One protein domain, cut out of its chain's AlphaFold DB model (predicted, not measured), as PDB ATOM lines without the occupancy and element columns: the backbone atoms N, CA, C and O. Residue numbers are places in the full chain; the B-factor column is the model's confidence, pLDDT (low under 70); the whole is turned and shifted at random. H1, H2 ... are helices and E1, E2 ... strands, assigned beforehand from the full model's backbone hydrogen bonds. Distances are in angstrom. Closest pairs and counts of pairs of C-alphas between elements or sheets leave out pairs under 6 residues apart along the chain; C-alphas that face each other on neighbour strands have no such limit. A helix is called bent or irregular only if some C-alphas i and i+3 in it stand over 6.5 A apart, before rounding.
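What this domain is: This is residues 45 to 164 of the 202 residues of an uncharacterized protein of Chrysochromulina tobinii (UniProt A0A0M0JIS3). A strongly twisted five-stranded sheet runs through the middle of a rounded body, with H1 grazing it at one side and H3, H4 and H2 off to the other, where H3 stands up from the sheet and H4 crosses its far part. Of 120 printed residues, 59 are in named elements, under half; the class is mixed, helices and strands. Along the chain come E1, H1, E2, E3, H2, E4, H3, H4 and E5, and the mixed sheet has the order E1, E4, E2, E5, E3. The whole is compact, with a radius of gyration of the C-alphas of 13.5 A and spans of 37 by 30 by 30 A.

Where its parts are: Begin the sheet at C-alpha 46, (172.052, 174.882, 111.363), where E1 starts; it covers residues 46 to 50, 12.9 A. Next across the sheet are E4, residues 120 to 124, 13.8 A; E2, 77 to 80, 10.2 A; E5, 160 to 163, 10.1 A, ending at C-alpha 163, (167.417, 168.652, 125.442); and E3, 98 to 100, 6.9 A. Then look for H3, residues 125 to 137, 19.2 A, from C-alpha 125 at (177.551, 175.999, 110.865); H4, 143 to 150, 11.1 A; H2, 109 to 113, 6.3 A; and H1, 58 to 69, 18.3 A. H1 and H3 are irregular: C-alphas 62 and 65 are 7.1 A apart, and C-alphas 126 and 129 are 7.4 A apart.

How they stand to each other: The sheet is only just strongly twisted, its C-alphas lying up to 4.2 A off the best plane. Look at the inner strands E2 and E5, parallel, with N 79 and O 161 at 2.8 A. E4 and E2 are antiparallel, N 122 and O 78 at 2.8 A; so are E1 and E4, N 49 and O 121 at 2.8 A, and E5 and E3, N 162 and O 99 at 2.8 A. Two split strand-helix-strand units, each with other strands between its two strands, are E1, H1, E2, with a left-handed crossover, and E3, H2, E4, with a right-handed one. H3 is on the sheet at a height of 9.1 A, over E2 and, only just, over E4, with 3 of its C-alphas there; it stands up at 48 degrees. With residues 134 to 136 alone it touches H4, about perpendicular at 87 degrees; the closest C-alphas, of Leu 135 and Gly 146, are 4.9 A apart. H2 and H4, neither on the sheet, are close but not clearly touching, the closest C-alphas, of Phe 112 and Ala 148, being 8.0 A apart. H1 only grazes the sheet with residues 60 to 68, and is apart from H2, H3 and H4. In H2 every O i to N i+4 pair is within hydrogen-bond range, against 6 of 8 in H1, 7 of 9 in H3 and 2 of 4 in H4.

The domain as a whole: The two C-alphas farthest apart, of Glu 62 and Gly 107, are 38.1 A apart. The printed part has no cut, and its long link is E2 to E3, residues 81 to 97. Read the B-factor column at residues 103 to 113 and 137 to 157: pLDDT is under 70 there, against a mean of 77.2 for the printed part of this model.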
ATOM      1  N   ASP A  45     172.129 178.269 108.899       86.38
ATOM      2  CA  ASP A  45     172.922 178.430 110.123       86.38
ATOM      3  C   ASP A  45     173.049 177.112 110.913       86.38
ATOM      4  O   ASP A  45     173.972 176.960 111.718       86.38
ATOM      5  N   TYR A  46     172.157 176.150 110.648       88.94
ATOM      6  CA  TYR A  46     172.052 174.882 111.363       88.94
ATOM      7  C   TYR A  46     171.881 173.690 110.415       88.94
ATOM      8  O   TYR A  46     171.225 173.805 109.378       88.94
ATOM      9  N   LEU A  47     172.425 172.544 110.817       89.50
ATOM     10  CA  LEU A  47     172.112 171.219 110.284       89.50
ATOM     11  C   LEU A  47     171.263 170.489 111.319       89.50
ATOM     12  O   LEU A  47     171.693 170.391 112.462       89.50
ATOM     13  N   LEU A  48     170.109 169.963 110.914       88.88
ATOM     14  CA  LEU A  48     169.338 168.987 111.684       88.88
ATOM     15  C   LEU A  48     169.611 167.604 111.081       88.88
ATOM     16  O   LEU A  48     169.221 167.352 109.943       88.88
ATOM     17  N   ASN A  49     170.308 166.751 111.824       86.62
ATOM     18  CA  ASN A  49     170.610 165.372 111.457       86.62
ATOM     19  C   ASN A  49     169.622 164.437 112.170       86.62
ATOM     20  O   ASN A  49     169.363 164.612 113.363       86.62
ATOM     21  N   LEU A  50     169.042 163.497 111.425       85.50
ATOM     22  CA  LEU A  50     167.958 162.624 111.875       85.50
ATOM     23  C   LEU A  50     168.235 161.197 111.433       85.50
ATOM     24  O   LEU A  50     168.509 160.973 110.251       85.50
ATOM     25  N   GLU A  51     168.099 160.256 112.357       80.88
ATOM     26  CA  GLU A  51     168.002 158.842 112.006       80.88
ATOM     27  C   GLU A  51     166.668 158.569 111.290       80.88
ATOM     28  O   GLU A  51     165.652 159.233 111.524       80.88
ATOM     29  N   ASP A  52     166.675 157.617 110.357       78.62
ATOM     30  CA  ASP A  52     165.521 157.279 109.519       78.62
ATOM     31  C   ASP A  52     164.439 156.493 110.272       78.62
ATOM     32  O   ASP A  52     163.292 156.413 109.823       78.62
ATOM     33  N   ASP A  53     164.783 155.971 111.444       75.62
ATOM     34  CA  ASP A  53     163.891 155.321 112.385       75.62
ATOM     35  C   ASP A  53     163.376 156.276 113.474       75.62
ATOM     36  O   ASP A  53     162.874 155.817 114.493       75.62
ATOM     37  N   VAL A  54     163.411 157.601 113.280       73.38
ATOM     38  CA  VAL A  54     162.793 158.548 114.223       73.38
ATOM     39  C   VAL A  54     161.761 159.456 113.575       73.38
ATOM     40  O   VAL A  54     161.933 160.017 112.495       73.38
ATOM     41  N   VAL A  55     160.650 159.639 114.294       77.44
ATOM     42  CA  VAL A  55     159.585 160.575 113.938       77.44
ATOM     43  C   VAL A  55     159.668 161.791 114.854       77.44
ATOM     44  O   VAL A  55     159.432 161.691 116.056       77.44
ATOM     45  N   ILE A  56     159.967 162.960 114.281       75.19
ATOM     46  CA  ILE A  56     159.909 164.232 115.013       75.19
ATOM     47  C   ILE A  56     158.445 164.633 115.201       75.19
ATOM     48  O   ILE A  56     157.676 164.699 114.240       75.19
ATOM     49  N   THR A  57     158.068 164.951 116.436       79.44
ATOM     50  CA  THR A  57     156.741 165.483 116.739       79.44
ATOM     51  C   THR A  57     156.607 166.938 116.290       79.44
ATOM     52  O   THR A  57     157.583 167.691 116.210       79.44
ATOM     53  N   ARG A  58     155.376 167.376 116.015       79.94
ATOM     54  CA  ARG A  58     155.105 168.771 115.646       79.94
ATOM     55  C   ARG A  58     155.521 169.732 116.761       79.94
ATOM     56  O   ARG A  58     156.082 170.787 116.487       79.94
ATOM     57  N   GLU A  59     155.295 169.329 118.003       80.56
ATOM     58  CA  GLU A  59     155.637 170.075 119.207       80.56
ATOM     59  C   GLU A  59     157.142 170.348 119.280       80.56
ATOM     60  O   GLU A  59     157.546 171.470 119.574       80.56
ATOM     61  N   LEU A  60     157.980 169.355 118.960       80.94
ATOM     62  CA  LEU A  60     159.431 169.531 118.943       80.94
ATOM     63  C   LEU A  60     159.859 170.528 117.855       80.94
ATOM     64  O   LEU A  60     160.669 171.414 118.122       80.94
ATOM     65  N   VAL A  61     159.273 170.443 116.656       83.50
ATOM     66  CA  VAL A  61     159.538 171.406 115.571       83.50
ATOM     67  C   VAL A  61     159.150 172.831 115.984       83.50
ATOM     68  O   VAL A  61     159.913 173.767 115.745       83.50
ATOM     69  N   GLU A  62     157.995 173.006 116.628       85.12
ATOM     70  CA  GLU A  62     157.505 174.311 117.092       85.12
ATOM     71  C   GLU A  62     158.348 174.882 118.247       85.12
ATOM     72  O   GLU A  62     158.542 176.097 118.331       85.12
ATOM     73  N   GLN A  63     158.899 174.028 119.115       85.38
ATOM     74  CA  GLN A  63     159.761 174.439 120.228       85.38
ATOM     75  C   GLN A  63     161.204 174.731 119.802       85.38
ATOM     76  O   GLN A  63     161.878 175.524 120.468       85.38
ATOM     77  N   LEU A  64     161.685 174.135 118.707       86.69
ATOM     78  CA  LEU A  64     163.091 174.190 118.301       86.69
ATOM     79  C   LEU A  64     163.670 175.619 118.243       86.69
ATOM     80  O   LEU A  64     164.745 175.821 118.809       86.69
ATOM     81  N   PRO A  65     162.995 176.644 117.680       88.88
ATOM     82  CA  PRO A  65     163.519 178.011 117.693       88.88
ATOM     83  C   PRO A  65     163.745 178.568 119.106       88.88
ATOM     84  O   PRO A  65     164.754 179.224 119.358       88.88
ATOM     85  N   SER A  66     162.829 178.280 120.036       89.69
ATOM     86  CA  SER A  66     162.948 178.694 121.439       89.69
ATOM     87  C   SER A  66     164.082 177.949 122.141       89.69
ATOM     88  O   SER A  66     164.871 178.558 122.860       89.69
ATOM     89  N   ILE A  67     164.220 176.645 121.889       90.88
ATOM     90  CA  ILE A  67     165.313 175.834 122.438       90.88
ATOM     91  C   ILE A  67     166.662 176.401 121.982       90.88
ATOM     92  O   ILE A  67     167.525 176.674 122.813       90.88
ATOM     93  N   LEU A  68     166.815 176.654 120.678       90.12
ATOM     94  CA  LEU A  68     168.046 177.197 120.099       90.12
ATOM     95  C   LEU A  68     168.388 178.592 120.643       90.12
ATOM     96  O   LEU A  68     169.563 178.888 120.849       90.12
ATOM     97  N   ALA A  69     167.383 179.435 120.907       88.56
ATOM     98  CA  ALA A  69     167.573 180.768 121.481       88.56
ATOM     99  C   ALA A  69     168.011 180.747 122.958       88.56
ATOM    100  O   ALA A  69     168.638 181.699 123.417       88.56
ATOM    101  N   ASN A  70     167.695 179.676 123.690       89.25
ATOM    102  CA  ASN A  70     168.039 179.510 125.105       89.25
ATOM    103  C   ASN A  70     169.339 178.720 125.333       89.25
ATOM    104  O   ASN A  70     169.751 178.531 126.480       89.25
ATOM    105  N   LEU A  71     169.998 178.254 124.268       89.75
ATOM    106  CA  LEU A  71     171.301 177.612 124.390       89.75
ATOM    107  C   LEU A  71     172.410 178.641 124.682       89.75
ATOM    108  O   LEU A  71     172.405 179.733 124.108       89.75
ATOM    109  N   PRO A  72     173.409 178.294 125.513       87.94
ATOM    110  CA  PRO A  72     174.564 179.158 125.764       87.94
ATOM    111  C   PRO A  72     175.324 179.508 124.485       87.94
ATOM    112  O   PRO A  72     175.521 178.654 123.634       87.94
ATOM    113  N   ALA A  73     175.811 180.743 124.351       85.88
ATOM    114  CA  ALA A  73     176.390 181.264 123.104       85.88
ATOM    115  C   ALA A  73     177.593 180.481 122.530       85.88
ATOM    116  O   ALA A  73     177.980 180.747 121.392       85.88
ATOM    117  N   ASP A  74     178.168 179.540 123.271       81.62
ATOM    118  CA  ASP A  74     179.309 178.693 122.914       81.62
ATOM    119  C   ASP A  74     178.934 177.213 122.689       81.62
ATOM    120  O   ASP A  74     179.793 176.331 122.733       81.62
ATOM    121  N   TRP A  75     177.655 176.913 122.457       87.69
ATOM    122  CA  TRP A  75     177.209 175.565 122.115       87.69
ATOM    123  C   TRP A  75     177.670 175.124 120.721       87.69
ATOM    124  O   TRP A  75     177.813 175.943 119.817       87.69
ATOM    125  N   HIS A  76     177.896 173.818 120.553       83.81
ATOM    126  CA  HIS A  76     178.380 173.230 119.303       83.81
ATOM    127  C   HIS A  76     177.429 172.177 118.726       83.81
ATOM    128  O   HIS A  76     177.227 172.137 117.512       83.81
ATOM    129  N   LEU A  77     176.854 171.359 119.608       87.00
ATOM    130  CA  LEU A  77     175.937 170.270 119.300       87.00
ATOM    131  C   LEU A  77     174.753 170.328 120.269       87.00
ATOM    132  O   LEU A  77     174.943 170.525 121.470       87.00
ATOM    133  N   LEU A  78     173.542 170.158 119.753       90.31
ATOM    134  CA  LEU A  78     172.340 169.904 120.536       90.31
ATOM    135  C   LEU A  78     171.810 168.514 120.182       90.31
ATOM    136  O   LEU A  78     171.647 168.207 119.007       90.31
ATOM    137  N   ARG A  79     171.508 167.697 121.186       88.19
ATOM    138  CA  ARG A  79     171.012 166.328 121.038       88.19
ATOM    139  C   ARG A  79     169.636 166.167 121.659       88.19
ATOM    140  O   ARG A  79     169.332 166.780 122.685       88.19
ATOM    141  N   PHE A  80     168.848 165.285 121.069       87.12
ATOM    142  CA  PHE A  80     167.583 164.804 121.609       87.12
ATOM    143  C   PHE A  80     167.581 163.272 121.586       87.12
ATOM    144  O   PHE A  80     168.389 162.659 120.891       87.12
ATOM    145  N   ASN A  81     166.638 162.666 122.306       78.62
ATOM    146  CA  ASN A  81     166.409 161.217 122.298       78.62
ATOM    147  C   ASN A  81     167.596 160.356 122.762       78.62
ATOM    148  O   ASN A  81     167.904 159.356 122.129       78.62
ATOM    149  N   THR A  82     168.286 160.728 123.837       78.75
ATOM    150  CA  THR A  82     169.348 159.873 124.390       78.75
ATOM    151  C   THR A  82     168.755 158.649 125.102       78.75
ATOM    152  O   THR A  82     167.648 158.715 125.635       78.75
ATOM    153  N   TRP A  83     169.478 157.526 125.143       75.00
ATOM    154  CA  TRP A  83     168.986 156.245 125.676       75.00
ATOM    155  C   TRP A  83     168.569 156.295 127.150       75.00
ATOM    156  O   TRP A  83     167.644 155.591 127.549       75.00
ATOM    157  N   ASN A  84     169.243 157.119 127.955       73.00
ATOM    158  CA  ASN A  84     169.005 157.245 129.390       73.00
ATOM    159  C   ASN A  84     168.699 158.694 129.794       73.00
ATOM    160  O   ASN A  84     168.884 159.641 129.030       73.00
ATOM    161  N   GLN A  85     168.247 158.850 131.039       74.94
ATOM    162  CA  GLN A  85     167.927 160.139 131.641       74.94
ATOM    163  C   GLN A  85     169.188 160.982 131.896       74.94
ATOM    164  O   GLN A  85     170.156 160.516 132.497       74.94
ATOM    165  N   ALA A  86     169.136 162.259 131.506       78.06
ATOM    166  CA  ALA A  86     170.171 163.235 131.833       78.06
ATOM    167  C   ALA A  86     170.277 163.469 133.356       78.06
ATOM    168  O   ALA A  86     169.272 163.528 134.065       78.06
ATOM    169  N   ASP A  87     171.504 163.627 133.864       80.31
ATOM    170  CA  ASP A  87     171.767 163.862 135.288       80.31
ATOM    171  C   ASP A  87     171.445 165.318 135.673       80.31
ATOM    172  O   ASP A  87     171.911 166.262 135.031       80.31
ATOM    173  N   ASP A  88     170.665 165.529 136.737       84.25
ATOM    174  CA  ASP A  88     170.245 166.866 137.183       84.25
ATOM    175  C   ASP A  88     171.408 167.787 137.555       84.25
ATOM    176  O   ASP A  88     171.275 169.009 137.446       84.25
ATOM    177  N   LYS A  89     172.567 167.231 137.931       84.81
ATOM    178  CA  LYS A  89     173.779 168.025 138.195       84.81
ATOM    179  C   LYS A  89     174.302 168.754 136.947       84.81
ATOM    180  O   LYS A  89     175.064 169.707 137.073       84.81
ATOM    181  N   ASP A  90     173.923 168.279 135.762       86.00
ATOM    182  CA  ASP A  90     174.386 168.777 134.469       86.00
ATOM    183  C   ASP A  90     173.397 169.768 133.835       86.00
ATOM    184  O   ASP A  90     173.659 170.326 132.768       86.00
ATOM    185  N   ARG A  91     172.271 170.039 134.504       89.69
ATOM    186  CA  ARG A  91     171.270 171.013 134.069       89.69
ATOM    187  C   ARG A  91     171.861 172.426 134.042       89.69
ATOM    188  O   ARG A  91     172.466 172.874 135.015       89.69
ATOM    189  N   ILE A  92     171.634 173.167 132.956       89.12
ATOM    190  CA  ILE A  92     172.260 174.492 132.772       89.12
ATOM    191  C   ILE A  92     171.672 175.583 133.681       89.12
ATOM    192  O   ILE A  92     172.324 176.590 133.937       89.12
ATOM    193  N   ALA A  93     170.434 175.400 134.146       88.50
ATOM    194  CA  ALA A  93     169.743 176.289 135.077       88.50
ATOM    195  C   ALA A  93     168.585 175.543 135.767       88.50
ATOM    196  O   ALA A  93     168.017 174.629 135.161       88.50
ATOM    197  N   PRO A  94     168.177 175.924 136.992       87.19
ATOM    198  CA  PRO A  94     167.016 175.331 137.657       87.19
ATOM    199  C   PRO A  94     165.765 175.340 136.765       87.19
ATOM    200  O   PRO A  94     165.408 176.370 136.201       87.19
ATOM    201  N   GLY A  95     165.115 174.182 136.613       83.75
ATOM    202  CA  GLY A  95     163.912 174.023 135.782       83.75
ATOM    203  C   GLY A  95     164.136 174.014 134.262       83.75
ATOM    204  O   GLY A  95     163.198 173.728 133.524       83.75
ATOM    205  N   SER A  96     165.354 174.271 133.773       87.69
ATOM    206  CA  SER A  96     165.663 174.234 132.337       87.69
ATOM    207  C   SER A  96     165.649 172.803 131.789       87.69
ATOM    208  O   SER A  96     166.269 171.939 132.406       87.69
ATOM    209  N   PRO A  97     165.033 172.523 130.626       88.19
ATOM    210  CA  PRO A  97     165.105 171.210 129.974       88.19
ATOM    211  C   PRO A  97     166.461 170.943 129.295       88.19
ATOM    212  O   PRO A  97     166.620 169.928 128.625       88.19
ATOM    213  N   LEU A  98     167.430 171.854 129.417       90.69
ATOM    214  CA  LEU A  98     168.743 171.746 128.790       90.69
ATOM    215  C   LEU A  98     169.811 171.305 129.791       90.69
ATOM    216  O   LEU A  98     169.929 171.846 130.896       90.69
ATOM    217  N   TYR A  99     170.636 170.364 129.350       90.06
ATOM    218  CA  TYR A  99     171.704 169.752 130.128       90.06
ATOM    219  C   TYR A  99     173.004 169.849 129.343       90.06
ATOM    220  O   TYR A  99     173.035 169.509 128.163       90.06
ATOM    221  N   LEU A 100     174.077 170.317 129.974       88.62
ATOM    222  CA  LEU A 100     175.410 170.250 129.386       88.62
ATOM    223  C   LEU A 100     175.862 168.794 129.426       88.62
ATOM    224  O   LEU A 100     176.028 168.228 130.502       88.62
ATOM    225  N   ALA A 101     176.091 168.184 128.272       82.12
ATOM    226  CA  ALA A 101     176.591 166.829 128.253       82.12
ATOM    227  C   ALA A 101     178.026 166.796 128.782       82.12
ATOM    228  O   ALA A 101     178.955 167.380 128.216       82.12
ATOM    229  N   ARG A 102     178.195 166.115 129.912       76.31
ATOM    230  CA  ARG A 102     179.495 165.819 130.499       76.31
ATOM    231  C   ARG A 102     179.700 164.321 130.417       76.31
ATOM    232  O   ARG A 102     179.476 163.611 131.399       76.31
ATOM    233  N   MET A 103     180.100 163.843 129.237       68.94
ATOM    234  CA  MET A 103     180.486 162.443 129.087       68.94
ATOM    235  C   MET A 103     181.544 162.115 130.149       68.94
ATOM    236  O   MET A 103     182.599 162.761 130.197       68.94
ATOM    237  N   PRO A 104     181.278 161.154 131.046       60.91
ATOM    238  CA  PRO A 104     182.301 160.693 131.960       60.91
ATOM    239  C   PRO A 104     183.426 160.027 131.152       60.91
ATOM    240  O   PRO A 104     183.192 159.534 130.045       60.91
ATOM    241  N   PRO A 105     184.640 159.926 131.715       60.56
ATOM    242  CA  PRO A 105     185.668 159.067 131.147       60.56
ATOM    243  C   PRO A 105     185.103 157.659 130.905       60.56
ATOM    244  O   PRO A 105     184.332 157.159 131.728       60.56
ATOM    245  N   LEU A 106     185.535 157.002 129.822       58.72
ATOM    246  CA  LEU A 106     185.041 155.695 129.343       58.72
ATOM    247  C   LEU A 106     185.009 154.560 130.400       58.72
ATOM    248  O   LEU A 106     184.431 153.509 130.150       58.72
ATOM    249  N   GLY A 107     185.602 154.751 131.583       54.62
ATOM    250  CA  GLY A 107     185.550 153.817 132.714       54.62
ATOM    251  C   GLY A 107     184.251 153.825 133.537       54.62
ATOM    252  O   GLY A 107     184.124 153.013 134.448       54.62
ATOM    253  N   SER A 108     183.290 154.712 133.250       59.69
ATOM    254  CA  SER A 108     182.016 154.841 133.980       59.69
ATOM    255  C   SER A 108     180.816 154.642 133.039       59.69
ATOM    256  O   SER A 108     180.121 155.603 132.703       59.69
ATOM    257  N   LEU A 109     180.566 153.395 132.624       58.69
ATOM    258  CA  LEU A 109     179.535 153.041 131.631       58.69
ATOM    259  C   LEU A 109     178.117 153.532 131.989       58.69
ATOM    260  O   LEU A 109     177.408 153.995 131.105       58.69
ATOM    261  N   ASP A 110     177.720 153.517 133.264       62.81
ATOM    262  CA  ASP A 110     176.353 153.906 133.656       62.81
ATOM    263  C   ASP A 110     176.066 155.392 133.390       62.81
ATOM    264  O   ASP A 110     175.052 155.748 132.801       62.81
ATOM    265  N   ARG A 111     176.998 156.280 133.762       62.12
ATOM    266  CA  ARG A 111     176.885 157.718 133.447       62.12
ATOM    267  C   ARG A 111     177.159 158.017 131.978       62.12
ATOM    268  O   ARG A 111     176.756 159.066 131.491       62.12
ATOM    269  N   PHE A 112     177.882 157.128 131.305       65.00
ATOM    270  CA  PHE A 112     178.197 157.257 129.893       65.00
ATOM    271  C   PHE A 112     176.918 157.154 129.061       65.00
ATOM    272  O   PHE A 112     176.640 158.026 128.247       65.00
ATOM    273  N   GLN A 113     176.071 156.172 129.374       68.38
ATOM    274  CA  GLN A 113     174.814 155.928 128.667       68.38
ATOM    275  C   GLN A 113     173.793 157.079 128.758       68.38
ATOM    276  O   GLN A 113     172.948 157.189 127.877       68.38
ATOM    277  N   ASN A 114     173.872 157.958 129.770       72.25
ATOM    278  CA  ASN A 114     172.960 159.110 129.939       72.25
ATOM    279  C   ASN A 114     172.965 160.084 128.760       72.25
ATOM    280  O   ASN A 114     171.998 160.815 128.563       72.25
ATOM    281  N   TYR A 115     174.051 160.101 127.993       76.38
ATOM    282  CA  TYR A 115     174.237 161.025 126.882       76.38
ATOM    283  C   TYR A 115     174.493 160.297 125.563       76.38
ATOM    284  O   TYR A 115     174.936 160.941 124.623       76.38
ATOM    285  N   MET A 116     174.239 158.985 125.500       75.25
ATOM    286  CA  MET A 116     174.390 158.187 124.284       75.25
ATOM    287  C   MET A 116     173.077 158.014 123.526       75.25
ATOM    288  O   MET A 116     171.999 158.152 124.105       75.25
ATOM    289  N   GLY A 117     173.181 157.605 122.267       75.19
ATOM    290  CA  GLY A 117     172.093 157.111 121.450       75.19
ATOM    291  C   GLY A 117     171.209 158.199 120.883       75.19
ATOM    292  O   GLY A 117     170.015 157.963 120.734       75.19
ATOM    293  N   SER A 118     171.742 159.401 120.653       80.25
ATOM    294  CA  SER A 118     170.930 160.504 120.148       80.25
ATOM    295  C   SER A 118     170.530 160.293 118.695       80.25
ATOM    296  O   SER A 118     171.354 160.420 117.797       80.25
ATOM    297  N   SER A 119     169.238 160.094 118.463       79.69
ATOM    298  CA  SER A 119     168.689 159.945 117.109       79.69
ATOM    299  C   SER A 119     168.379 161.259 116.390       79.69
ATOM    300  O   SER A 119     167.997 161.274 115.218       79.69
ATOM    301  N   VAL A 120     168.465 162.383 117.107       86.00
ATOM    302  CA  VAL A 120     168.238 163.723 116.559       86.00
ATOM    303  C   VAL A 120     169.322 164.653 117.066       86.00
ATOM    304  O   VAL A 120     169.523 164.804 118.275       86.00
ATOM    305  N   GLU A 121     169.979 165.329 116.134       88.19
ATOM    306  CA  GLU A 121     171.112 166.198 116.417       88.19
ATOM    307  C   GLU A 121     170.996 167.505 115.648       88.19
ATOM    308  O   GLU A 121     170.600 167.534 114.484       88.19
ATOM    309  N   VAL A 122     171.389 168.604 116.281       90.94
ATOM    310  CA  VAL A 122     171.512 169.905 115.634       90.94
ATOM    311  C   VAL A 122     172.937 170.404 115.773       90.94
ATOM    312  O   VAL A 122     173.449 170.546 116.882       90.94
ATOM    313  N   TYR A 123     173.554 170.738 114.644       88.44
ATOM    314  CA  TYR A 123     174.883 171.340 114.575       88.44
ATOM    315  C   TYR A 123     174.780 172.776 114.099       88.44
ATOM    316  O   TYR A 123     174.008 173.075 113.187       88.44
ATOM    317  N   GLN A 124     175.599 173.671 114.649       87.75
ATOM    318  CA  GLN A 124     175.737 175.013 114.082       87.75
ATOM    319  C   GLN A 124     176.802 175.037 112.998       87.75
ATOM    320  O   GLN A 124     177.872 174.453 113.149       87.75
ATOM    321  N   ARG A 125     176.576 175.825 111.948       85.50
ATOM    322  CA  ARG A 125     177.551 175.999 110.865       85.50
ATOM    323  C   ARG A 125     178.910 176.479 111.371       85.50
ATOM    324  O   ARG A 125     179.933 175.935 110.974       85.50
ATOM    325  N   ARG A 126     178.922 177.464 112.276       84.06
ATOM    326  CA  ARG A 126     180.162 178.048 112.821       84.06
ATOM    327  C   ARG A 126     181.027 177.056 113.610       84.06
ATOM    328  O   ARG A 126     182.221 177.289 113.745       84.06
ATOM    329  N   THR A 127     180.442 175.973 114.121       79.81
ATOM    330  CA  THR A 127     181.118 174.969 114.959       79.81
ATOM    331  C   THR A 127     181.153 173.580 114.323       79.81
ATOM    332  O   THR A 127     181.816 172.695 114.856       79.81
ATOM    333  N   ALA A 128     180.495 173.372 113.179       82.56
ATOM    334  CA  ALA A 128     180.416 172.073 112.514       82.56
ATOM    335  C   ALA A 128     181.797 171.518 112.145       82.56
ATOM    336  O   ALA A 128     182.037 170.328 112.306       82.56
ATOM    337  N   ALA A 129     182.732 172.376 111.722       82.19
ATOM    338  CA  ALA A 129     184.106 171.959 111.444       82.19
ATOM    339  C   ALA A 129     184.821 171.435 112.702       82.19
ATOM    340  O   ALA A 129     185.495 170.412 112.631       82.19
ATOM    341  N   ALA A 130     184.615 172.081 113.855       76.56
ATOM    342  CA  ALA A 130     185.152 171.609 115.131       76.56
ATOM    343  C   ALA A 130     184.498 170.283 115.565       76.56
ATOM    344  O   ALA A 130     185.184 169.418 116.102       76.56
ATOM    345  N   ALA A 131     183.200 170.095 115.284       75.31
ATOM    346  CA  ALA A 131     182.506 168.824 115.510       75.31
ATOM    347  C   ALA A 131     183.112 167.710 114.654       75.31
ATOM    348  O   ALA A 131     183.495 166.663 115.165       75.31
ATOM    349  N   LEU A 132     183.270 167.962 113.354       79.75
ATOM    350  CA  LEU A 132     183.855 167.007 112.422       79.75
ATOM    351  C   LEU A 132     185.298 166.651 112.809       79.75
ATOM    352  O   LEU A 132     185.664 165.478 112.823       79.75
ATOM    353  N   GLU A 133     186.115 167.646 113.156       76.69
ATOM    354  CA  GLU A 133     187.492 167.434 113.602       76.69
ATOM    355  C   GLU A 133     187.553 166.589 114.881       76.69
ATOM    356  O   GLU A 133     188.373 165.671 114.975       76.69
ATOM    357  N   ALA A 134     186.666 166.859 115.841       70.94
ATOM    358  CA  ALA A 134     186.544 166.079 117.064       70.94
ATOM    359  C   ALA A 134     186.196 164.609 116.780       70.94
ATOM    360  O   ALA A 134     186.800 163.719 117.382       70.94
ATOM    361  N   LEU A 135     185.289 164.342 115.839       71.25
ATOM    362  CA  LEU A 135     184.925 162.978 115.445       71.25
ATOM    363  C   LEU A 135     186.073 162.258 114.727       71.25
ATOM    364  O   LEU A 135     186.404 161.127 115.075       71.25
ATOM    365  N   ILE A 136     186.743 162.921 113.779       74.12
ATOM    366  CA  ILE A 136     187.858 162.330 113.020       74.12
ATOM    367  C   ILE A 136     189.044 161.992 113.935       74.12
ATOM    368  O   ILE A 136     189.590 160.890 113.853       74.12
ATOM    369  N   ARG A 137     189.454 162.916 114.817       68.62
ATOM    370  CA  ARG A 137     190.631 162.738 115.694       68.62
ATOM    371  C   ARG A 137     190.495 161.562 116.660       68.62
ATOM    372  O   ARG A 137     191.506 161.006 117.077       68.62
ATOM    373  N   ASN A 138     189.268 161.194 117.018       60.81
ATOM    374  CA  ASN A 138     188.990 160.196 118.047       60.81
ATOM    375  C   ASN A 138     188.654 158.799 117.503       60.81
ATOM    376  O   ASN A 138     188.439 157.876 118.293       60.81
ATOM    377  N   GLY A 139     188.717 158.631 116.178       56.94
ATOM    378  CA  GLY A 139     188.514 157.365 115.480       56.94
ATOM    379  C   GLY A 139     187.056 157.109 115.098       56.94
ATOM    380  O   GLY A 139     186.132 157.620 115.721       56.94
ATOM    381  N   VAL A 140     186.863 156.289 114.059       52.09
ATOM    382  CA  VAL A 140     185.534 155.871 113.585       52.09
ATOM    383  C   VAL A 140     184.927 154.893 114.596       52.09
ATOM    384  O   VAL A 140     185.240 153.703 114.605       52.09
ATOM    385  N   GLY A 141     184.079 155.419 115.467       54.91
ATOM    386  CA  GLY A 141     183.150 154.699 116.333       54.91
ATOM    387  C   GLY A 141     181.834 155.474 116.383       54.91
ATOM    388  O   GLY A 141     181.739 156.517 115.739       54.91
ATOM    389  N   ASP A 142     180.842 154.974 117.127       62.41
ATOM    390  CA  ASP A 142     179.596 155.716 117.383       62.41
ATOM    391  C   ASP A 142     179.916 157.180 117.714       62.41
ATOM    392  O   ASP A 142     180.919 157.447 118.397       62.41
ATOM    393  N   ILE A 143     179.097 158.113 117.227       66.31
ATOM    394  CA  ILE A 143     179.322 159.537 117.432       66.31
ATOM    395  C   ILE A 143     179.533 159.836 118.914       66.31
ATOM    396  O   ILE A 143     180.459 160.560 119.271       66.31
ATOM    397  N   ASP A 144     178.801 159.152 119.789       69.88
ATOM    398  CA  ASP A 144     178.920 159.299 121.230       69.88
ATOM    399  C   ASP A 144     180.283 158.888 121.784       69.88
ATOM    400  O   ASP A 144     180.769 159.515 122.719       69.88
ATOM    401  N   PHE A 145     180.952 157.886 121.204       64.06
ATOM    402  CA  PHE A 145     182.321 157.518 121.583       64.06
ATOM    403  C   PHE A 145     183.359 158.510 121.057       64.06
ATOM    404  O   PHE A 145     184.385 158.720 121.713       64.06
ATOM    405  N   GLY A 146     183.111 159.119 119.896       62.59
ATOM    406  CA  GLY A 146     183.905 160.245 119.406       62.59
ATOM    407  C   GLY A 146     183.766 161.449 120.339       62.59
ATOM    408  O   GLY A 146     184.764 162.015 120.791       62.59
ATOM    409  N   MET A 147     182.525 161.760 120.715       66.94
ATOM    410  CA  MET A 147     182.163 162.843 121.624       66.94
ATOM    411  C   MET A 147     182.692 162.621 123.045       66.94
ATOM    412  O   MET A 147     183.259 163.533 123.638       66.94
ATOM    413  N   ALA A 148     182.634 161.391 123.558       64.38
ATOM    414  CA  ALA A 148     183.165 160.972 124.857       64.38
ATOM    415  C   ALA A 148     184.599 161.409 125.138       64.38
ATOM    416  O   ALA A 148     185.000 161.586 126.288       64.38
ATOM    417  N   ARG A 149     185.402 161.481 124.076       61.19
ATOM    418  CA  ARG A 149     186.838 161.733 124.145       61.19
ATOM    419  C   ARG A 149     187.175 163.219 124.032       61.19
ATOM    420  O   ARG A 149     188.251 163.604 124.480       61.19
ATOM    421  N   VAL A 150     186.267 164.048 123.504       61.06
ATOM    422  CA  VAL A 150     186.400 165.522 123.461       61.06
ATOM    423  C   VAL A 150     185.604 166.248 124.544       61.06
ATOM    424  O   VAL A 150     185.969 167.352 124.939       61.06
ATOM    425  N   GLU A 151     184.555 165.621 125.070       64.44
ATOM    426  CA  GLU A 151     183.738 166.149 126.158       64.44
ATOM    427  C   GLU A 151     184.339 166.042 127.589       64.44
ATOM    428  O   GLU A 151     183.732 166.640 128.488       64.44
ATOM    429  N   PRO A 152     185.494 165.394 127.900       51.91
ATOM    430  CA  PRO A 152     185.924 165.273 129.288       51.91
ATOM    431  C   PRO A 152     186.888 166.405 129.693       51.91
ATOM    432  O   PRO A 152     188.096 166.290 129.501       51.91
ATOM    433  N   SER A 153     186.361 167.486 130.286       51.22
ATOM    434  CA  SER A 153     186.952 168.293 131.392       51.22
ATOM    435  C   SER A 153     186.472 169.756 131.394       51.22
ATOM    436  O   SER A 153     185.816 170.216 130.467       51.22
ATOM    437  N   ALA A 154     186.782 170.499 132.467       45.34
ATOM    438  CA  ALA A 154     186.375 171.890 132.713       45.34
ATOM    439  C   ALA A 154     186.770 172.903 131.612       45.34
ATOM    440  O   ALA A 154     186.289 174.034 131.635       45.34
ATOM    441  N   GLU A 155     187.601 172.494 130.653       49.12
ATOM    442  CA  GLU A 155     188.082 173.312 129.536       49.12
ATOM    443  C   GLU A 155     187.338 173.062 128.211       49.12
ATOM    444  O   GLU A 155     187.683 173.719 127.234       49.12
ATOM    445  N   GLN A 156     186.336 172.156 128.175       59.50
ATOM    446  CA  GLN A 156     185.517 171.757 127.006       59.50
ATOM    447  C   GLN A 156     185.562 172.769 125.845       59.50
ATOM    448  O   GLN A 156     184.787 173.730 125.798       59.50
ATOM    449  N   THR A 157     186.468 172.534 124.890       64.75
ATOM    450  CA  THR A 157     186.541 173.310 123.644       64.75
ATOM    451  C   THR A 157     185.364 172.985 122.733       64.75
ATOM    452  O   THR A 157     184.967 173.825 121.935       64.75
ATOM    453  N   PHE A 158     184.771 171.800 122.904       74.88
ATOM    454  CA  PHE A 158     183.530 171.385 122.272       74.88
ATOM    455  C   PHE A 158     182.434 171.181 123.322       74.88
ATOM    456  O   PHE A 158     182.611 170.419 124.272       74.88
ATOM    457  N   LYS A 159     181.289 171.846 123.140       81.88
ATOM    458  CA  LYS A 159     180.160 171.810 124.082       81.88
ATOM    459  C   LYS A 159     178.919 171.225 123.432       81.88
ATOM    460  O   LYS A 159     178.323 171.841 122.544       81.88
ATOM    461  N   SER A 160     178.531 170.054 123.912       85.62
ATOM    462  CA  SER A 160     177.298 169.378 123.534       85.62
ATOM    463  C   SER A 160     176.240 169.574 124.610       85.62
ATOM    464  O   SER A 160     176.534 169.488 125.801       85.62
ATOM    465  N   TYR A 161     175.006 169.827 124.199       89.12
ATOM    466  CA  TYR A 161     173.860 169.946 125.087       89.12
ATOM    467  C   TYR A 161     172.835 168.878 124.743       89.12
ATOM    468  O   TYR A 161     172.630 168.556 123.576       89.12
ATOM    469  N   VAL A 162     172.163 168.352 125.756       89.19
ATOM    470  CA  VAL A 162     171.002 167.482 125.594       89.19
ATOM    471  C   VAL A 162     169.760 168.264 125.977       89.19
ATOM    472  O   VAL A 162     169.699 168.864 127.054       89.19
ATOM    473  N   TYR A 163     168.770 168.258 125.095       89.06
ATOM    474  CA  TYR A 163     167.417 168.652 125.442       89.06
ATOM    475  C   TYR A 163     166.668 167.431 125.957       89.06
ATOM    476  O   TYR A 163     166.437 166.468 125.226       89.06
ATOM    477  N   TRP A 164     166.284 167.487 127.226       83.56
ATOM    478  CA  TRP A 164     165.538 166.434 127.886       83.56
ATOM    479  C   TRP A 164     164.246 166.997 128.469       83.56
ATOM    480  O   TRP A 164     164.251 167.777 129.426       83.56
TER     481      TRP A 164